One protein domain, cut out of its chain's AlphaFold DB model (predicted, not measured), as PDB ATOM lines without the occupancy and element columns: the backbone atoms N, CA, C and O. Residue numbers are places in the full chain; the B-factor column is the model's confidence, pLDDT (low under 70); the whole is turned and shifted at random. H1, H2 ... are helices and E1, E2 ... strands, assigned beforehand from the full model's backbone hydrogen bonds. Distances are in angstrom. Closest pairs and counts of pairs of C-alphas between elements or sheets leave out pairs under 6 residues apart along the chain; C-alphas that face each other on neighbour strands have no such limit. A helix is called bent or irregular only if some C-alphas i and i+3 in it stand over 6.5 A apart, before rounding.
ATOM      1  N   GLY A   2     -39.880  43.705 -24.036       57.16
ATOM      2  CA  GLY A   2     -40.574  42.945 -22.976       57.16
ATOM      3  C   GLY A   2     -39.757  41.840 -22.281       57.16
ATOM      4  O   GLY A   2     -39.753  41.777 -21.060       57.16
ATOM      5  N   ASN A   3     -39.001  41.015 -23.017       57.69
ATOM      6  CA  ASN A   3     -38.244  39.902 -22.411       57.69
ATOM      7  C   ASN A   3     -37.130  40.349 -21.447       57.69
ATOM      8  O   ASN A   3     -36.830  39.628 -20.501       57.69
ATOM      9  N   LEU A   4     -36.530  41.528 -21.660       61.22
ATOM     10  CA  LEU A   4     -35.510  42.065 -20.751       61.22
ATOM     11  C   LEU A   4     -36.144  42.530 -19.431       61.22
ATOM     12  O   LEU A   4     -35.617  42.244 -18.363       61.22
ATOM     13  N   ILE A   5     -37.319  43.162 -19.522       72.69
ATOM     14  CA  ILE A   5     -38.087  43.661 -18.374       72.69
ATOM     15  C   ILE A   5     -38.548  42.496 -17.491       72.69
ATOM     16  O   ILE A   5     -38.387  42.547 -16.275       72.69
ATOM     17  N   TRP A   6     -39.054  41.411 -18.086       74.06
ATOM     18  CA  TRP A   6     -39.475  40.222 -17.335       74.06
ATOM     19  C   TRP A   6     -38.312  39.500 -16.653       74.06
ATOM     20  O   TRP A   6     -38.469  39.019 -15.533       74.06
ATOM     21  N   HIS A   7     -37.140  39.451 -17.292       79.69
ATOM     22  CA  HIS A   7     -35.945  38.861 -16.689       79.69
ATOM     23  C   HIS A   7     -35.438  39.667 -15.491       79.69
ATOM     24  O   HIS A   7     -35.095  39.081 -14.464       79.69
ATOM     25  N   GLU A   8     -35.398  40.993 -15.602       82.31
ATOM     26  CA  GLU A   8     -35.001  41.860 -14.489       82.31
ATOM     27  C   GLU A   8     -36.029  41.829 -13.358       82.31
ATOM     28  O   GLU A   8     -35.647  41.697 -12.196       82.31
ATOM     29  N   TYR A   9     -37.323  41.851 -13.687       84.19
ATOM     30  CA  TYR A   9     -38.399  41.720 -12.709       84.19
ATOM     31  C   TYR A   9     -38.328  40.389 -11.953       84.19
ATOM     32  O   TYR A   9     -38.308  40.381 -10.725       84.19
ATOM     33  N   ALA A  10     -38.201  39.262 -12.664       85.56
ATOM     34  CA  ALA A  10     -38.058  37.946 -12.042       85.56
ATOM     35  C   ALA A  10     -36.825  37.875 -11.126       85.56
ATOM     36  O   ALA A  10     -36.893  37.296 -10.041       85.56
ATOM     37  N   ARG A  11     -35.716  38.518 -11.522       87.62
ATOM     38  CA  ARG A  11     -34.521  38.631 -10.678       87.62
ATOM     39  C   ARG A  11     -34.798  39.432  -9.405       87.62
ATOM     40  O   ARG A  11     -34.370  39.008  -8.339       87.62
ATOM     41  N   PHE A  12     -35.506  40.560  -9.484       89.88
ATOM     42  CA  PHE A  12     -35.862  41.349  -8.298       89.88
ATOM     43  C   PHE A  12     -36.821  40.609  -7.364       89.88
ATOM     44  O   PHE A  12     -36.635  40.666  -6.149       89.88
ATOM     45  N   VAL A  13     -37.794  39.873  -7.909       89.88
ATOM     46  CA  VAL A  13     -38.693  39.021  -7.118       89.88
ATOM     47  C   VAL A  13     -37.897  37.940  -6.388       89.88
ATOM     48  O   VAL A  13     -38.057  37.788  -5.179       89.88
ATOM     49  N   SER A  14     -36.996  37.244  -7.092       91.56
ATOM     50  CA  SER A  14     -36.125  36.221  -6.499       91.56
ATOM     51  C   SER A  14     -35.238  36.802  -5.394       91.56
ATOM     52  O   SER A  14     -35.246  36.310  -4.268       91.56
ATOM     53  N   LEU A  15     -34.559  37.922  -5.672       93.25
ATOM     54  CA  LEU A  15     -33.717  38.620  -4.701       93.25
ATOM     55  C   LEU A  15     -34.507  39.005  -3.444       93.25
ATOM     56  O   LEU A  15     -34.052  38.764  -2.329       93.25
ATOM     57  N   THR A  16     -35.702  39.568  -3.627       91.94
ATOM     58  CA  THR A  16     -36.585  39.961  -2.523       91.94
ATOM     59  C   THR A  16     -36.983  38.735  -1.708       91.94
ATOM     60  O   THR A  16     -36.750  38.705  -0.502       91.94
ATOM     61  N   ALA A  17     -37.492  37.682  -2.353       91.31
ATOM     62  CA  ALA A  17     -37.878  36.446  -1.678       91.31
ATOM     63  C   ALA A  17     -36.714  35.825  -0.887       91.31
ATOM     64  O   ALA A  17     -36.903  35.382   0.248       91.31
ATOM     65  N   SER A  18     -35.501  35.821  -1.444       94.62
ATOM     66  CA  SER A  18     -34.318  35.281  -0.773       94.62
ATOM     67  C   SER A  18     -33.838  36.148   0.391       94.62
ATOM     68  O   SER A  18     -33.518  35.598   1.441       94.62
ATOM     69  N   VAL A  19     -33.862  37.482   0.278       94.00
ATOM     70  CA  VAL A  19     -33.566  38.387   1.407       94.00
ATOM     71  C   VAL A  19     -34.572  38.194   2.541       94.00
ATOM     72  O   VAL A  19     -34.165  38.031   3.691       94.00
ATOM     73  N   TYR A  20     -35.871  38.134   2.231       90.75
ATOM     74  CA  TYR A  20     -36.902  37.848   3.230       90.75
ATOM     75  C   TYR A  20     -36.736  36.455   3.839       90.75
ATOM     76  O   TYR A  20     -36.937  36.301   5.037       90.75
ATOM     77  N   THR A  21     -36.309  35.456   3.061       92.00
ATOM     78  CA  THR A  21     -36.014  34.119   3.595       92.00
ATOM     79  C   THR A  21     -34.843  34.161   4.574       92.00
ATOM     80  O   THR A  21     -34.939  33.568   5.646       92.00
ATOM     81  N   VAL A  22     -33.757  34.877   4.261       92.88
ATOM     82  CA  VAL A  22     -32.614  35.054   5.177       92.88
ATOM     83  C   VAL A  22     -33.055  35.765   6.456       92.88
ATOM     84  O   VAL A  22     -32.753  35.295   7.553       92.88
ATOM     85  N   TRP A  23     -33.810  36.855   6.316       90.62
ATOM     86  CA  TRP A  23     -34.339  37.623   7.441       90.62
ATOM     87  C   TRP A  23     -35.246  36.779   8.331       90.62
ATOM     88  O   TRP A  23     -35.024  36.673   9.533       90.62
ATOM     89  N   ALA A  24     -36.226  36.102   7.743       84.12
ATOM     90  CA  ALA A  24     -37.116  35.226   8.478       84.12
ATOM     91  C   ALA A  24     -36.329  34.065   9.123       84.12
ATOM     92  O   ALA A  24     -36.599  33.723  10.272       84.12
ATOM     93  N   SER A  25     -35.300  33.517   8.458       89.00
ATOM     94  CA  SER A  25     -34.508  32.402   9.002       89.00
ATOM     95  C   SER A  25     -33.738  32.829  10.245       89.00
ATOM     96  O   SER A  25     -33.665  32.066  11.205       89.00
ATOM     97  N   PHE A  26     -33.226  34.064  10.269       88.50
ATOM     98  CA  PHE A  26     -32.624  34.657  11.461       88.50
ATOM     99  C   PHE A  26     -33.602  34.655  12.647       88.50
ATOM    100  O   PHE A  26     -33.246  34.188  13.730       88.50
ATOM    101  N   PHE A  27     -34.858  35.068  12.439       78.62
ATOM    102  CA  PHE A  27     -35.890  34.958  13.478       78.62
ATOM    103  C   PHE A  27     -36.226  33.507  13.822       78.62
ATOM    104  O   PHE A  27     -36.385  33.201  14.998       78.62
ATOM    105  N   GLY A  28     -36.263  32.600  12.844       78.81
ATOM    106  CA  GLY A  28     -36.494  31.169  13.061       78.81
ATOM    107  C   GLY A  28     -35.421  30.483  13.921       78.81
ATOM    108  O   GLY A  28     -35.721  29.500  14.598       78.81
ATOM    109  N   LEU A  29     -34.189  31.008  13.960       83.38
ATOM    110  CA  LEU A  29     -33.127  30.531  14.862       83.38
ATOM    111  C   LEU A  29     -33.367  30.933  16.327       83.38
ATOM    112  O   LEU A  29     -33.007  30.181  17.243       83.38
ATOM    113  N   ILE A  30     -33.955  32.115  16.538       76.81
ATOM    114  CA  ILE A  30     -34.234  32.702  17.858       76.81
ATOM    115  C   ILE A  30     -35.569  32.173  18.403       76.81
ATOM    116  O   ILE A  30     -35.635  31.681  19.528       76.81
ATOM    117  N   TYR A  31     -36.619  32.223  17.585       70.69
ATOM    118  CA  TYR A  31     -37.998  31.870  17.920       70.69
ATOM    119  C   TYR A  31     -38.395  30.576  17.217       70.69
ATOM    120  O   TYR A  31     -39.031  30.559  16.164       70.69
ATOM    121  N   ARG A  32     -37.983  29.462  17.816       75.25
ATOM    122  CA  ARG A  32     -38.015  28.149  17.175       75.25
ATOM    123  C   ARG A  32     -39.409  27.525  17.253       75.25
ATOM    124  O   ARG A  32     -39.741  26.868  18.238       75.25
ATOM    125  N   LYS A  33     -40.215  27.737  16.213       66.56
ATOM    126  CA  LYS A  33     -41.523  27.092  15.999       66.56
ATOM    127  C   LYS A  33     -41.634  26.594  14.562       66.56
ATOM    128  O   LYS A  33     -40.958  27.122  13.679       66.56
ATOM    129  N   PHE A  34     -42.469  25.589  14.325       71.31
ATOM    130  CA  PHE A  34     -42.733  25.082  12.978       71.31
ATOM    131  C   PHE A  34     -44.203  25.271  12.614       71.31
ATOM    132  O   PHE A  34     -45.057  25.317  13.490       71.31
ATOM    133  N   PHE A  35     -44.495  25.410  11.320       64.19
ATOM    134  CA  PHE A  35     -45.757  25.981  10.830       64.19
ATOM    135  C   PHE A  35     -47.030  25.234  11.262       64.19
ATOM    136  O   PHE A  35     -48.086  25.845  11.337       64.19
ATOM    137  N   TRP A  36     -46.946  23.938  11.566       65.50
ATOM    138  CA  TRP A  36     -48.104  23.095  11.885       65.50
ATOM    139  C   TRP A  36     -48.124  22.607  13.338       65.50
ATOM    140  O   TRP A  36     -48.859  21.680  13.654       65.50
ATOM    141  N   ASP A  37     -47.337  23.218  14.226       63.06
ATOM    142  CA  ASP A  37     -47.186  22.785  15.624       63.06
ATOM    143  C   ASP A  37     -48.470  22.867  16.469       63.06
ATOM    144  O   ASP A  37     -48.578  22.225  17.515       63.06
ATOM    145  N   PHE A  38     -49.464  23.606  15.979       57.72
ATOM    146  CA  PHE A  38     -50.810  23.705  16.538       57.72
ATOM    147  C   PHE A  38     -51.760  22.585  16.099       57.72
ATOM    148  O   PHE A  38     -52.822  22.419  16.697       57.72
ATOM    149  N   VAL A  39     -51.441  21.831  15.044       61.56
ATOM    150  CA  VAL A  39     -52.349  20.806  14.518       61.56
ATOM    151  C   VAL A  39     -52.326  19.599  15.451       61.56
ATOM    152  O   VAL A  39     -51.329  18.895  15.547       61.56
ATOM    153  N   ASN A  40     -53.447  19.343  16.130       61.47
ATOM    154  CA  ASN A  40     -53.598  18.264  17.119       61.47
ATOM    155  C   ASN A  40     -52.667  18.382  18.346       61.47
ATOM    156  O   ASN A  40     -52.472  17.400  19.067       61.47
ATOM    157  N   GLY A  41     -52.086  19.561  18.588       61.38
ATOM    158  CA  GLY A  41     -51.290  19.833  19.782       61.38
ATOM    159  C   GLY A  41     -52.151  19.864  21.049       61.38
ATOM    160  O   GLY A  41     -53.331  20.203  21.009       61.38
ATOM    161  N   THR A  42     -51.559  19.519  22.191       54.19
ATOM    162  CA  THR A  42     -52.195  19.603  23.516       54.19
ATOM    163  C   THR A  42     -51.486  20.653  24.360       54.19
ATOM    164  O   THR A  42     -50.275  20.599  24.544       54.19
ATOM    165  N   ILE A  43     -52.225  21.633  24.877       52.34
ATOM    166  CA  ILE A  43     -51.675  22.656  25.775       52.34
ATOM    167  C   ILE A  43     -51.615  22.075  27.191       52.34
ATOM    168  O   ILE A  43     -52.589  21.490  27.656       52.34
ATOM    169  N   ARG A  44     -50.466  22.197  27.867       48.91
ATOM    170  CA  ARG A  44     -50.275  21.745  29.255       48.91
ATOM    171  C   ARG A  44     -49.616  22.831  30.103       48.91
ATOM    172  O   ARG A  44     -48.714  23.524  29.630       48.91
ATOM    173  N   ALA A  45     -50.028  22.945  31.361       35.34
ATOM    174  CA  ALA A  45     -49.330  23.727  32.375       35.34
ATOM    175  C   ALA A  45     -48.526  22.788  33.304       35.34
ATOM    176  O   ALA A  45     -49.041  21.730  33.659       35.34
ATOM    177  N   PRO A  46     -47.270  23.121  33.667       39.25
ATOM    178  CA  PRO A  46     -46.414  24.121  33.025       39.25
ATOM    179  C   PRO A  46     -45.949  23.642  31.632       39.25
ATOM    180  O   PRO A  46     -45.648  22.465  31.444       39.25
ATOM    181  N   GLY A  47     -45.831  24.547  30.649       42.19
ATOM    182  CA  GLY A  47     -45.152  24.230  29.376       42.19
ATOM    183  C   GLY A  47     -45.801  24.703  28.070       42.19
ATOM    184  O   GLY A  47     -45.127  24.666  27.044       42.19
ATOM    185  N   GLY A  48     -47.043  25.189  28.082       57.91
ATOM    186  CA  GLY A  48     -47.721  25.710  26.888       57.91
ATOM    187  C   GLY A  48     -48.149  24.623  25.889       57.91
ATOM    188  O   GLY A  48     -48.346  23.467  26.258       57.91
ATOM    189  N   LEU A  49     -48.332  25.006  24.620       57.47
ATOM    190  CA  LEU A  49     -48.721  24.115  23.517       57.47
ATOM    191  C   LEU A  49     -47.640  23.053  23.250       57.47
ATOM    192  O   LEU A  49     -46.544  23.383  22.794       57.47
ATOM    193  N   GLN A  50     -47.959  21.783  23.502       65.06
ATOM    194  CA  GLN A  50     -47.143  20.637  23.105       65.06
ATOM    195  C   GLN A  50     -47.652  20.077  21.771       65.06
ATOM    196  O   GLN A  50     -48.814  19.678  21.691       65.06
ATOM    197  N   PRO A  51     -46.811  20.016  20.725       66.12
ATOM    198  CA  PRO A  51     -47.216  19.459  19.437       66.12
ATOM    199  C   PRO A  51     -47.527  17.960  19.541       66.12
ATOM    200  O   PRO A  51     -47.073  17.280  20.469       66.12
ATOM    201  N   ALA A  52     -48.292  17.432  18.588       73.81
ATOM    202  CA  ALA A  52     -48.715  16.038  18.611       73.81
ATOM    203  C   ALA A  52     -47.507  15.077  18.487       73.81
ATOM    204  O   ALA A  52     -46.494  15.426  17.877       73.81
ATOM    205  N   PRO A  53     -47.591  13.826  18.989       75.44
ATOM    206  CA  PRO A  53     -46.491  12.858  18.882       75.44
ATOM    207  C   PRO A  53     -46.021  12.605  17.441       75.44
ATOM    208  O   PRO A  53     -44.843  12.345  17.200       75.44
ATOM    209  N   GLN A  54     -46.938  12.724  16.480       77.00
ATOM    210  CA  GLN A  54     -46.663  12.625  15.044       77.00
ATOM    211  C   GLN A  54     -45.724  13.727  14.518       77.00
ATOM    212  O   GLN A  54     -45.041  13.518  13.516       77.00
ATOM    213  N   ASP A  55     -45.603  14.851  15.226       75.44
ATOM    214  CA  ASP A  55     -44.760  15.980  14.830       75.44
ATOM    215  C   ASP A  55     -43.336  15.902  15.400       75.44
ATOM    216  O   ASP A  55     -42.508  16.785  15.154       75.44
ATOM    217  N   ALA A  56     -43.004  14.839  16.144       80.81
ATOM    218  CA  ALA A  56     -41.715  14.681  16.823       80.81
ATOM    219  C   ALA A  56     -40.503  14.863  15.889       80.81
ATOM    220  O   ALA A  56     -39.474  15.408  16.302       80.81
ATOM    221  N   PHE A  57     -40.633  14.454  14.621       84.88
ATOM    222  CA  PHE A  57     -39.608  14.670  13.601       84.88
ATOM    223  C   PHE A  57     -39.372  16.163  13.333       84.88
ATOM    224  O   PHE A  57     -38.237  16.632  13.439       84.88
ATOM    225  N   PHE A  58     -40.437  16.924  13.063       81.31
ATOM    226  CA  PHE A  58     -40.366  18.366  12.809       81.31
ATOM    227  C   PHE A  58     -39.890  19.136  14.044       81.31
ATOM    228  O   PHE A  58     -39.041  20.017  13.929       81.31
ATOM    229  N   ILE A  59     -40.318  18.742  15.244       78.12
ATOM    230  CA  ILE A  59     -39.811  19.317  16.499       78.12
ATOM    231  C   ILE A  59     -38.294  19.122  16.614       78.12
ATOM    232  O   ILE A  59     -37.569  20.051  16.971       78.12
ATOM    233  N   SER A  60     -37.788  17.926  16.305       85.00
ATOM    234  CA  SER A  60     -36.354  17.636  16.388       85.00
ATOM    235  C   SER A  60     -35.541  18.534  15.451       85.00
ATOM    236  O   SER A  60     -34.585  19.185  15.880       85.00
ATOM    237  N   ILE A  61     -35.959  18.631  14.186       86.31
ATOM    238  CA  ILE A  61     -35.179  19.319  13.151       86.31
ATOM    239  C   ILE A  61     -35.455  20.825  13.060       86.31
ATOM    240  O   ILE A  61     -34.634  21.536  12.494       86.31
ATOM    241  N   ILE A  62     -36.566  21.340  13.595       80.94
ATOM    242  CA  ILE A  62     -36.917  22.773  13.538       80.94
ATOM    243  C   ILE A  62     -36.748  23.437  14.904       80.94
ATOM    244  O   ILE A  62     -36.175  24.519  14.996       80.94
ATOM    245  N   VAL A  63     -37.205  22.783  15.977       76.94
ATOM    246  CA  VAL A  63     -37.236  23.379  17.321       76.94
ATOM    247  C   VAL A  63     -35.956  23.088  18.107       76.94
ATOM    248  O   VAL A  63     -35.343  24.000  18.666       76.94
ATOM    249  N   LYS A  64     -35.515  21.824  18.150       82.69
ATOM    250  CA  LYS A  64     -34.350  21.422  18.961       82.69
ATOM    251  C   LYS A  64     -33.017  21.753  18.285       82.69
ATOM    252  O   LYS A  64     -32.158  22.359  18.921       82.69
ATOM    253  N   ALA A  65     -32.852  21.371  17.016       86.19
ATOM    254  CA  ALA A  65     -31.584  21.454  16.278       86.19
ATOM    255  C   ALA A  65     -31.508  22.571  15.204       86.19
ATOM    256  O   ALA A  65     -30.552  22.604  14.435       86.19
ATOM    257  N   PRO A  66     -32.435  23.541  15.226       86.88
ATOM    258  CA  PRO A  66     -32.911  24.382  14.098       86.88
ATOM    259  C   PRO A  66     -32.297  24.146  12.699       86.88
ATOM    260  O   PRO A  66     -31.861  25.071  12.017       86.88
ATOM    261  N   ILE A  67     -32.323  22.907  12.215       90.12
ATOM    262  CA  ILE A  67     -31.745  22.489  10.935       90.12
ATOM    263  C   ILE A  67     -32.467  23.172   9.772       90.12
ATOM    264  O   ILE A  67     -31.820  23.667   8.853       90.12
ATOM    265  N   VAL A  68     -33.801  23.240   9.806       89.81
ATOM    266  CA  VAL A  68     -34.584  23.819   8.701       89.81
ATOM    267  C   VAL A  68     -34.379  25.339   8.559       89.81
ATOM    268  O   VAL A  68     -34.120  25.774   7.432       89.81
ATOM    269  N   PRO A  69     -34.404  26.155   9.637       89.56
ATOM    270  CA  PRO A  69     -33.998  27.559   9.553       89.56
ATOM    271  C   PRO A  69     -32.557  27.744   9.055       89.56
ATOM    272  O   PRO A  69     -32.310  28.610   8.222       89.56
ATOM    273  N   ILE A  70     -31.605  26.903   9.489       92.38
ATOM    274  CA  ILE A  70     -30.209  26.965   9.013       92.38
ATOM    275  C   ILE A  70     -30.130  26.691   7.505       92.38
ATOM    276  O   ILE A  70     -29.501  27.459   6.777       92.38
ATOM    277  N   ILE A  71     -30.785  25.631   7.022       92.88
ATOM    278  CA  ILE A  71     -30.830  25.294   5.591       92.88
ATOM    279  C   ILE A  71     -31.468  26.434   4.793       92.88
ATOM    280  O   ILE A  71     -30.930  26.825   3.759       92.88
ATOM    281  N   SER A  72     -32.571  27.000   5.289       92.56
ATOM    282  CA  SER A  72     -33.272  28.116   4.642       92.56
ATOM    283  C   SER A  72     -32.393  29.365   4.557       92.56
ATOM    284  O   SER A  72     -32.334  30.002   3.505       92.56
ATOM    285  N   MET A  73     -31.639  29.671   5.619       94.50
ATOM    286  CA  MET A  73     -30.700  30.792   5.650       94.50
ATOM    287  C   MET A  73     -29.554  30.599   4.656       94.50
ATOM    288  O   MET A  73     -29.238  31.514   3.898       94.50
ATOM    289  N   ILE A  74     -28.949  29.406   4.626       95.19
ATOM    290  CA  ILE A  74     -27.865  29.078   3.688       95.19
ATOM    291  C   ILE A  74     -28.368  29.175   2.247       95.19
ATOM    292  O   ILE A  74     -27.711  29.789   1.406       95.19
ATOM    293  N   LEU A  75     -29.539  28.605   1.964       94.00
ATOM    294  CA  LEU A  75     -30.125  28.605   0.629       94.00
ATOM    295  C   LEU A  75     -30.499  30.021   0.171       94.00
ATOM    296  O   LEU A  75     -30.186  30.394  -0.959       94.00
ATOM    297  N   GLY A  76     -31.079  30.834   1.060       93.81
ATOM    298  CA  GLY A  76     -31.366  32.243   0.798       93.81
ATOM    299  C   GLY A  76     -30.099  33.055   0.520       93.81
ATOM    300  O   GLY A  76     -30.042  33.778  -0.471       93.81
ATOM    301  N   LEU A  77     -29.040  32.881   1.321       94.69
ATOM    302  CA  LEU A  77     -27.744  33.536   1.091       94.69
ATOM    303  C   LEU A  77     -27.106  33.105  -0.238       94.69
ATOM    304  O   LEU A  77     -26.564  33.947  -0.956       94.69
ATOM    305  N   MET A  78     -27.189  31.819  -0.594       92.38
ATOM    306  CA  MET A  78     -26.700  31.317  -1.883       92.38
ATOM    307  C   MET A  78     -27.459  31.930  -3.061       92.38
ATOM    308  O   MET A  78     -26.827  32.328  -4.037       92.38
ATOM    309  N   LEU A  79     -28.789  32.029  -2.979       92.94
ATOM    310  CA  LEU A  79     -29.615  32.620  -4.035       92.94
ATOM    311  C   LEU A  79     -29.380  34.129  -4.169       92.94
ATOM    312  O   LEU A  79     -29.193  34.608  -5.288       92.94
ATOM    313  N   VAL A  80     -29.244  34.861  -3.056       93.94
ATOM    314  CA  VAL A  80     -28.814  36.272  -3.084       93.94
ATOM    315  C   VAL A  80     -27.452  36.405  -3.765       93.94
ATOM    316  O   VAL A  80     -27.300  37.231  -4.660       93.94
ATOM    317  N   ALA A  81     -26.481  35.557  -3.414       90.44
ATOM    318  CA  ALA A  81     -25.150  35.563  -4.020       90.44
ATOM    319  C   ALA A  81     -25.131  35.121  -5.497       90.44
ATOM    320  O   ALA A  81     -24.112  35.310  -6.165       90.44
ATOM    321  N   LEU A  82     -26.218  34.527  -6.005       89.31
ATOM    322  CA  LEU A  82     -26.375  34.071  -7.388       89.31
ATOM    323  C   LEU A  82     -27.128  35.091  -8.262       89.31
ATOM    324  O   LEU A  82     -26.795  35.247  -9.442       89.31
ATOM    325  N   ASP A  83     -28.125  35.775  -7.696       88.31
ATOM    326  CA  ASP A  83     -28.949  36.789  -8.373       88.31
ATOM    327  C   ASP A  83     -28.375  38.202  -8.251       88.31
ATOM    328  O   ASP A  83     -28.519  39.012  -9.172       88.31
ATOM    329  N   TYR A  84     -27.637  38.467  -7.174       89.00
ATOM    330  CA  TYR A  84     -26.695  39.573  -7.050       89.00
ATOM    331  C   TYR A  84     -25.273  39.000  -6.967       89.00
ATOM    332  O   TYR A  84     -24.744  38.782  -5.873       89.00
ATOM    333  N   PRO A  85     -24.664  38.669  -8.122       84.50
ATOM    334  CA  PRO A  85     -23.522  37.773  -8.183       84.50
ATOM    335  C   PRO A  85     -22.349  38.271  -7.351       84.50
ATOM    336  O   PRO A  85     -21.750  39.304  -7.663       84.50
ATOM    337  N   ALA A  86     -21.975  37.484  -6.344       84.62
ATOM    338  CA  ALA A  86     -20.758  37.731  -5.592       84.62
ATOM    339  C   ALA A  86     -19.536  37.716  -6.541       84.62
ATOM    340  O   ALA A  86     -19.540  36.973  -7.534       84.62
ATOM    341  N   PRO A  87     -18.466  38.485  -6.259       87.25
ATOM    342  CA  PRO A  87     -17.330  38.637  -7.175       87.25
ATOM    343  C   PRO A  87     -16.709  37.313  -7.645       87.25
ATOM    344  O   PRO A  87     -16.287  37.209  -8.792       87.25
ATOM    345  N   PHE A  88     -16.713  36.289  -6.787       87.00
ATOM    346  CA  PHE A  88     -16.170  34.955  -7.067       87.00
ATOM    347  C   PHE A  88     -17.119  34.028  -7.852       87.00
ATOM    348  O   PHE A  88     -16.671  33.034  -8.417       87.00
ATOM    349  N   LEU A  89     -18.421  34.331  -7.913       84.56
ATOM    350  CA  LEU A  89     -19.405  33.569  -8.697       84.56
ATOM    351  C   LEU A  89     -19.643  34.179 -10.077       84.56
ATOM    352  O   LEU A  89     -20.062  33.475 -11.002       84.56
ATOM    353  N   LYS A  90     -19.377  35.478 -10.237       86.62
ATOM    354  CA  LYS A  90     -19.660  36.221 -11.463       86.62
ATOM    355  C   LYS A  90     -19.002  35.563 -12.681       86.62
ATOM    356  O   LYS A  90     -17.794  35.391 -12.757       86.62
ATOM    357  N   GLY A  91     -19.826  35.203 -13.664       83.38
ATOM    358  CA  GLY A  91     -19.366  34.650 -14.942       83.38
ATOM    359  C   GLY A  91     -19.109  33.138 -14.965       83.38
ATOM    360  O   GLY A  91     -18.921  32.610 -16.063       83.38
ATOM    361  N   THR A  92     -19.184  32.446 -13.823       90.50
ATOM    362  CA  THR A  92     -19.050  30.980 -13.717       90.50
ATOM    363  C   THR A  92     -20.232  30.224 -14.348       90.50
ATOM    364  O   THR A  92     -21.303  30.795 -14.571       90.50
ATOM    365  N   GLY A  93     -20.066  28.920 -14.613       85.06
ATOM    366  CA  GLY A  93     -21.155  28.051 -15.091       85.06
ATOM    367  C   GLY A  93     -22.317  27.931 -14.095       85.06
ATOM    368  O   GLY A  93     -23.473  27.870 -14.503       85.06
ATOM    369  N   ILE A  94     -22.018  28.011 -12.795       84.44
ATOM    370  CA  ILE A  94     -23.005  28.047 -11.704       84.44
ATOM    371  C   ILE A  94     -23.851  29.321 -11.811       84.44
ATOM    372  O   ILE A  94     -25.074  29.243 -11.879       84.44
ATOM    373  N   HIS A  95     -23.211  30.489 -11.943       85.31
ATOM    374  CA  HIS A  95     -23.903  31.772 -12.112       85.31
ATOM    375  C   HIS A  95     -24.780  31.840 -13.368       85.31
ATOM    376  O   HIS A  95     -25.811  32.514 -13.375       85.31
ATOM    377  N   ARG A  96     -24.409  31.149 -14.446       84.81
ATOM    378  CA  ARG A  96     -25.193  31.137 -15.692       84.81
ATOM    379  C   ARG A  96     -26.320  30.098 -15.693       84.81
ATOM    380  O   ARG A  96     -27.156  30.132 -16.590       84.81
ATOM    381  N   SER A  97     -26.371  29.202 -14.709       89.25
ATOM    382  CA  SER A  97     -27.364  28.129 -14.670       89.25
ATOM    383  C   SER A  97     -28.747  28.655 -14.286       89.25
ATOM    384  O   SER A  97     -28.993  29.064 -13.151       89.25
ATOM    385  N   PHE A  98     -29.672  28.628 -15.243       84.00
ATOM    386  CA  PHE A  98     -31.081  28.927 -14.986       84.00
ATOM    387  C   PHE A  98     -31.754  27.814 -14.169       84.00
ATOM    388  O   PHE A  98     -32.494  28.097 -13.232       84.00
ATOM    389  N   MET A  99     -31.428  26.553 -14.468       88.31
ATOM    390  CA  MET A  99     -31.978  25.393 -13.762       88.31
ATOM    391  C   MET A  99     -31.660  25.440 -12.264       88.31
ATOM    392  O   MET A  99     -32.530  25.176 -11.441       88.31
ATOM    393  N   LEU A 100     -30.435  25.843 -11.905       87.69
ATOM    394  CA  LEU A 100     -30.022  25.963 -10.508       87.69
ATOM    395  C   LEU A 100     -30.849  27.007  -9.748       87.69
ATOM    396  O   LEU A 100     -31.233  26.754  -8.611       87.69
ATOM    397  N   ARG A 101     -31.163  28.148 -10.378       89.12
ATOM    398  CA  ARG A 101     -32.021  29.184  -9.781       89.12
ATOM    399  C   ARG A 101     -33.431  28.669  -9.537       89.12
ATOM    400  O   ARG A 101     -33.943  28.806  -8.435       89.12
ATOM    401  N   VAL A 102     -34.041  28.050 -10.548       88.88
ATOM    402  CA  VAL A 102     -35.415  27.534 -10.446       88.88
ATOM    403  C   VAL A 102     -35.511  26.457  -9.371       88.88
ATOM    404  O   VAL A 102     -36.357  26.546  -8.486       88.88
ATOM    405  N   VAL A 103     -34.611  25.472  -9.403       92.44
ATOM    406  CA  VAL A 103     -34.573  24.402  -8.401       92.44
ATOM    407  C   VAL A 103     -34.302  24.979  -7.010       92.44
ATOM    408  O   VAL A 103     -35.015  24.646  -6.067       92.44
ATOM    409  N   GLY A 104     -33.339  25.895  -6.884       92.12
ATOM    410  CA  GLY A 104     -33.035  26.574  -5.625       92.12
ATOM    411  C   GLY A 104     -34.234  27.329  -5.051       92.12
ATOM    412  O   GLY A 104     -34.514  27.191  -3.866       92.12
ATOM    413  N   MET A 105     -34.991  28.056  -5.879       91.62
ATOM    414  CA  MET A 105     -36.211  28.753  -5.452       91.62
ATOM    415  C   MET A 105     -37.317  27.791  -5.002       91.62
ATOM    416  O   MET A 105     -37.997  28.076  -4.019       91.62
ATOM    417  N   ILE A 106     -37.482  26.640  -5.666       92.94
ATOM    418  CA  ILE A 106     -38.444  25.606  -5.242       92.94
ATOM    419  C   ILE A 106     -38.062  25.057  -3.864       92.94
ATOM    420  O   ILE A 106     -38.913  24.969  -2.981       92.94
ATOM    421  N   PHE A 107     -36.782  24.734  -3.651       92.56
ATOM    422  CA  PHE A 107     -36.301  24.296  -2.339       92.56
ATOM    423  C   PHE A 107     -36.429  25.400  -1.284       92.56
ATOM    424  O   PHE A 107     -36.798  25.104  -0.152       92.56
ATOM    425  N   GLN A 108     -36.180  26.662  -1.645       92.12
ATOM    426  CA  GLN A 108     -36.349  27.801  -0.744       92.12
ATOM    427  C   GLN A 108     -37.800  27.906  -0.293       92.12
ATOM    428  O   GLN A 108     -38.050  27.979   0.903       92.12
ATOM    429  N   ALA A 109     -38.748  27.852  -1.231       88.88
ATOM    430  CA  ALA A 109     -40.171  27.877  -0.922       88.88
ATOM    431  C   ALA A 109     -40.579  26.687  -0.043       88.88
ATOM    432  O   ALA A 109     -41.261  26.879   0.961       88.88
ATOM    433  N   PHE A 110     -40.113  25.477  -0.373       89.88
ATOM    434  CA  PHE A 110     -40.383  24.277   0.418       89.88
ATOM    435  C   PHE A 110     -39.890  24.423   1.858       89.88
ATOM    436  O   PHE A 110     -40.670  24.246   2.786       89.88
ATOM    437  N   PHE A 111     -38.620  24.781   2.064       87.62
ATOM    438  CA  PHE A 111     -38.078  24.899   3.415       87.62
ATOM    439  C   PHE A 111     -38.667  26.087   4.172       87.62
ATOM    440  O   PHE A 111     -38.981  25.920   5.345       87.62
ATOM    441  N   ALA A 112     -38.880  27.234   3.522       84.94
ATOM    442  CA  ALA A 112     -39.502  28.404   4.141       84.94
ATOM    443  C   ALA A 112     -40.937  28.125   4.616       84.94
ATOM    444  O   ALA A 112     -41.337  28.640   5.650       84.94
ATOM    445  N   VAL A 113     -41.708  27.277   3.923       80.25
ATOM    446  CA  VAL A 113     -43.080  26.949   4.356       80.25
ATOM    447  C   VAL A 113     -43.122  26.039   5.588       80.25
ATOM    448  O   VAL A 113     -44.115  26.025   6.311       80.25
ATOM    449  N   LEU A 114     -42.057  25.271   5.848       77.50
ATOM    450  CA  LEU A 114     -42.005  24.356   6.998       77.50
ATOM    451  C   LEU A 114     -41.915  25.101   8.335       77.50
ATOM    452  O   LEU A 114     -42.206  24.529   9.387       77.50
ATOM    453  N   TRP A 115     -41.536  26.377   8.310       64.19
ATOM    454  CA  TRP A 115     -41.454  27.229   9.485       64.19
ATOM    455  C   TRP A 115     -42.044  28.594   9.142       64.19
ATOM    456  O   TRP A 115     -41.469  29.410   8.435       64.19
ATOM    457  N   TYR A 116     -43.239  28.847   9.646       59.44
ATOM    458  CA  TYR A 116     -43.899  30.128   9.490       59.44
ATOM    459  C   TYR A 116     -44.718  30.381  10.750       59.44
ATOM    460  O   TYR A 116     -45.312  29.457  11.305       59.44
ATOM    461  N   GLN A 117     -44.735  31.623  11.221       51.88
ATOM    462  CA  GLN A 117     -45.610  32.045  12.308       51.88
ATOM    463  C   GLN A 117     -46.691  32.946  11.708       51.88
ATOM    464  O   GLN A 117     -46.457  34.130  11.485       51.88
ATOM    465  N   VAL A 118     -47.875  32.388  11.421       55.62
ATOM    466  CA  VAL A 118     -49.085  33.219  11.323       55.62
ATOM    467  C   VAL A 118     -49.557  33.368  12.762       55.62
ATOM    468  O   VAL A 118     -49.704  32.359  13.454       55.62
TER     469      VAL A 118
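AT A GLANCE: This is residues 2 to 118 of the 445 residues of the protein "ATP_transf domain-containing protein" of Heterobasidion irregulare (strain TC 32-1) (UniProt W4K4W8). Three helices, H1, H3 and H5, make a slim up-and-down bundle, in which each runs against the one before it in the chain; residues 2 to 7 of the long H1 stick out at one end. Beyond the other end, H2 turns aside and the small hairpin of E1 and E2 lies farthest from the mean of the C-alphas, while short H4 lies at the end of the bundle where H3 ends and H5 begins. The 117 printed residues hold five named helices and two named strands in the order H1 E1 E2 H2 H3 H4 H5, with E1 and E2 an antiparallel sheet of two; the class is mostly helix. The whole is loose, with a radius of gyration of the C-alphas of 17.3 A, and elongated, spanning 57 by 30 by 20 A.

HOW THE PARTS SIT: H1, residues 2 to 30, touches H3, residues 67 to 83, at a shallow tilt of 29 degrees, opposite ways; their closest C-alphas, of Ser 18 and Gly 76, are 4.5 A apart. With residues 14 to 21 alone H1 touches H5, residues 98 to 113, the same way at a tilt of 37 degrees, only just steep; the closest C-alphas, of Thr 21 and Ala 112, are 6.7 A apart. E1, residues 42 to 44, and E2, residues 48 to 50, form a hairpin, with N 42 and O 50 2.8 A apart and N 44 and O 48 2.9 A apart, within hydrogen-bond range. H2, residues 53 to 64, is apart from E1 and near H1, and it touches H3 only at the corner by their link, the closest C-alphas, of Ile 61 and Ile 67, being 5.2 A apart. H3 is the hub, touching three helices; it touches H5 opposite ways at a shallow tilt of 32 degrees, only just short of steep, with the closest C-alphas, of Ser 72 and Phe 111, 5.9 A apart. H4, residues 93 to 96, is close to H3 but not clearly touching, the closest C-alphas, of Leu 82 and His 95, being 5.8 A apart. Every O i to N i+4 pair is within hydrogen-bond range in H3 and H5, against 24 of 25 in H1 and 5 of 8 in H2; H4 is too short for such a pair.

IN THESE COORDINATES: H1 runs 42.6 A from C-alpha 2 at (-40.574, 42.945, -22.976). H2 is 14.9 A long and irregular, with C-alphas 54 and 57 7.5 A apart. H3 is 24.2 A long and H5 22.8 A, ending at C-alpha 113 at (-43.080, 26.949, 4.356).

THE WHOLE: The C-alphas of Gly 2 and Pro 46 are the two farthest apart, at 59.4 A. The printed part has no cut, and the link from H1 to E1, 11 residues, is long. The mean pLDDT of the printed part is 80.2; residues 2 to 4, 33, 35 to 51 and 115 to 118 are under 70.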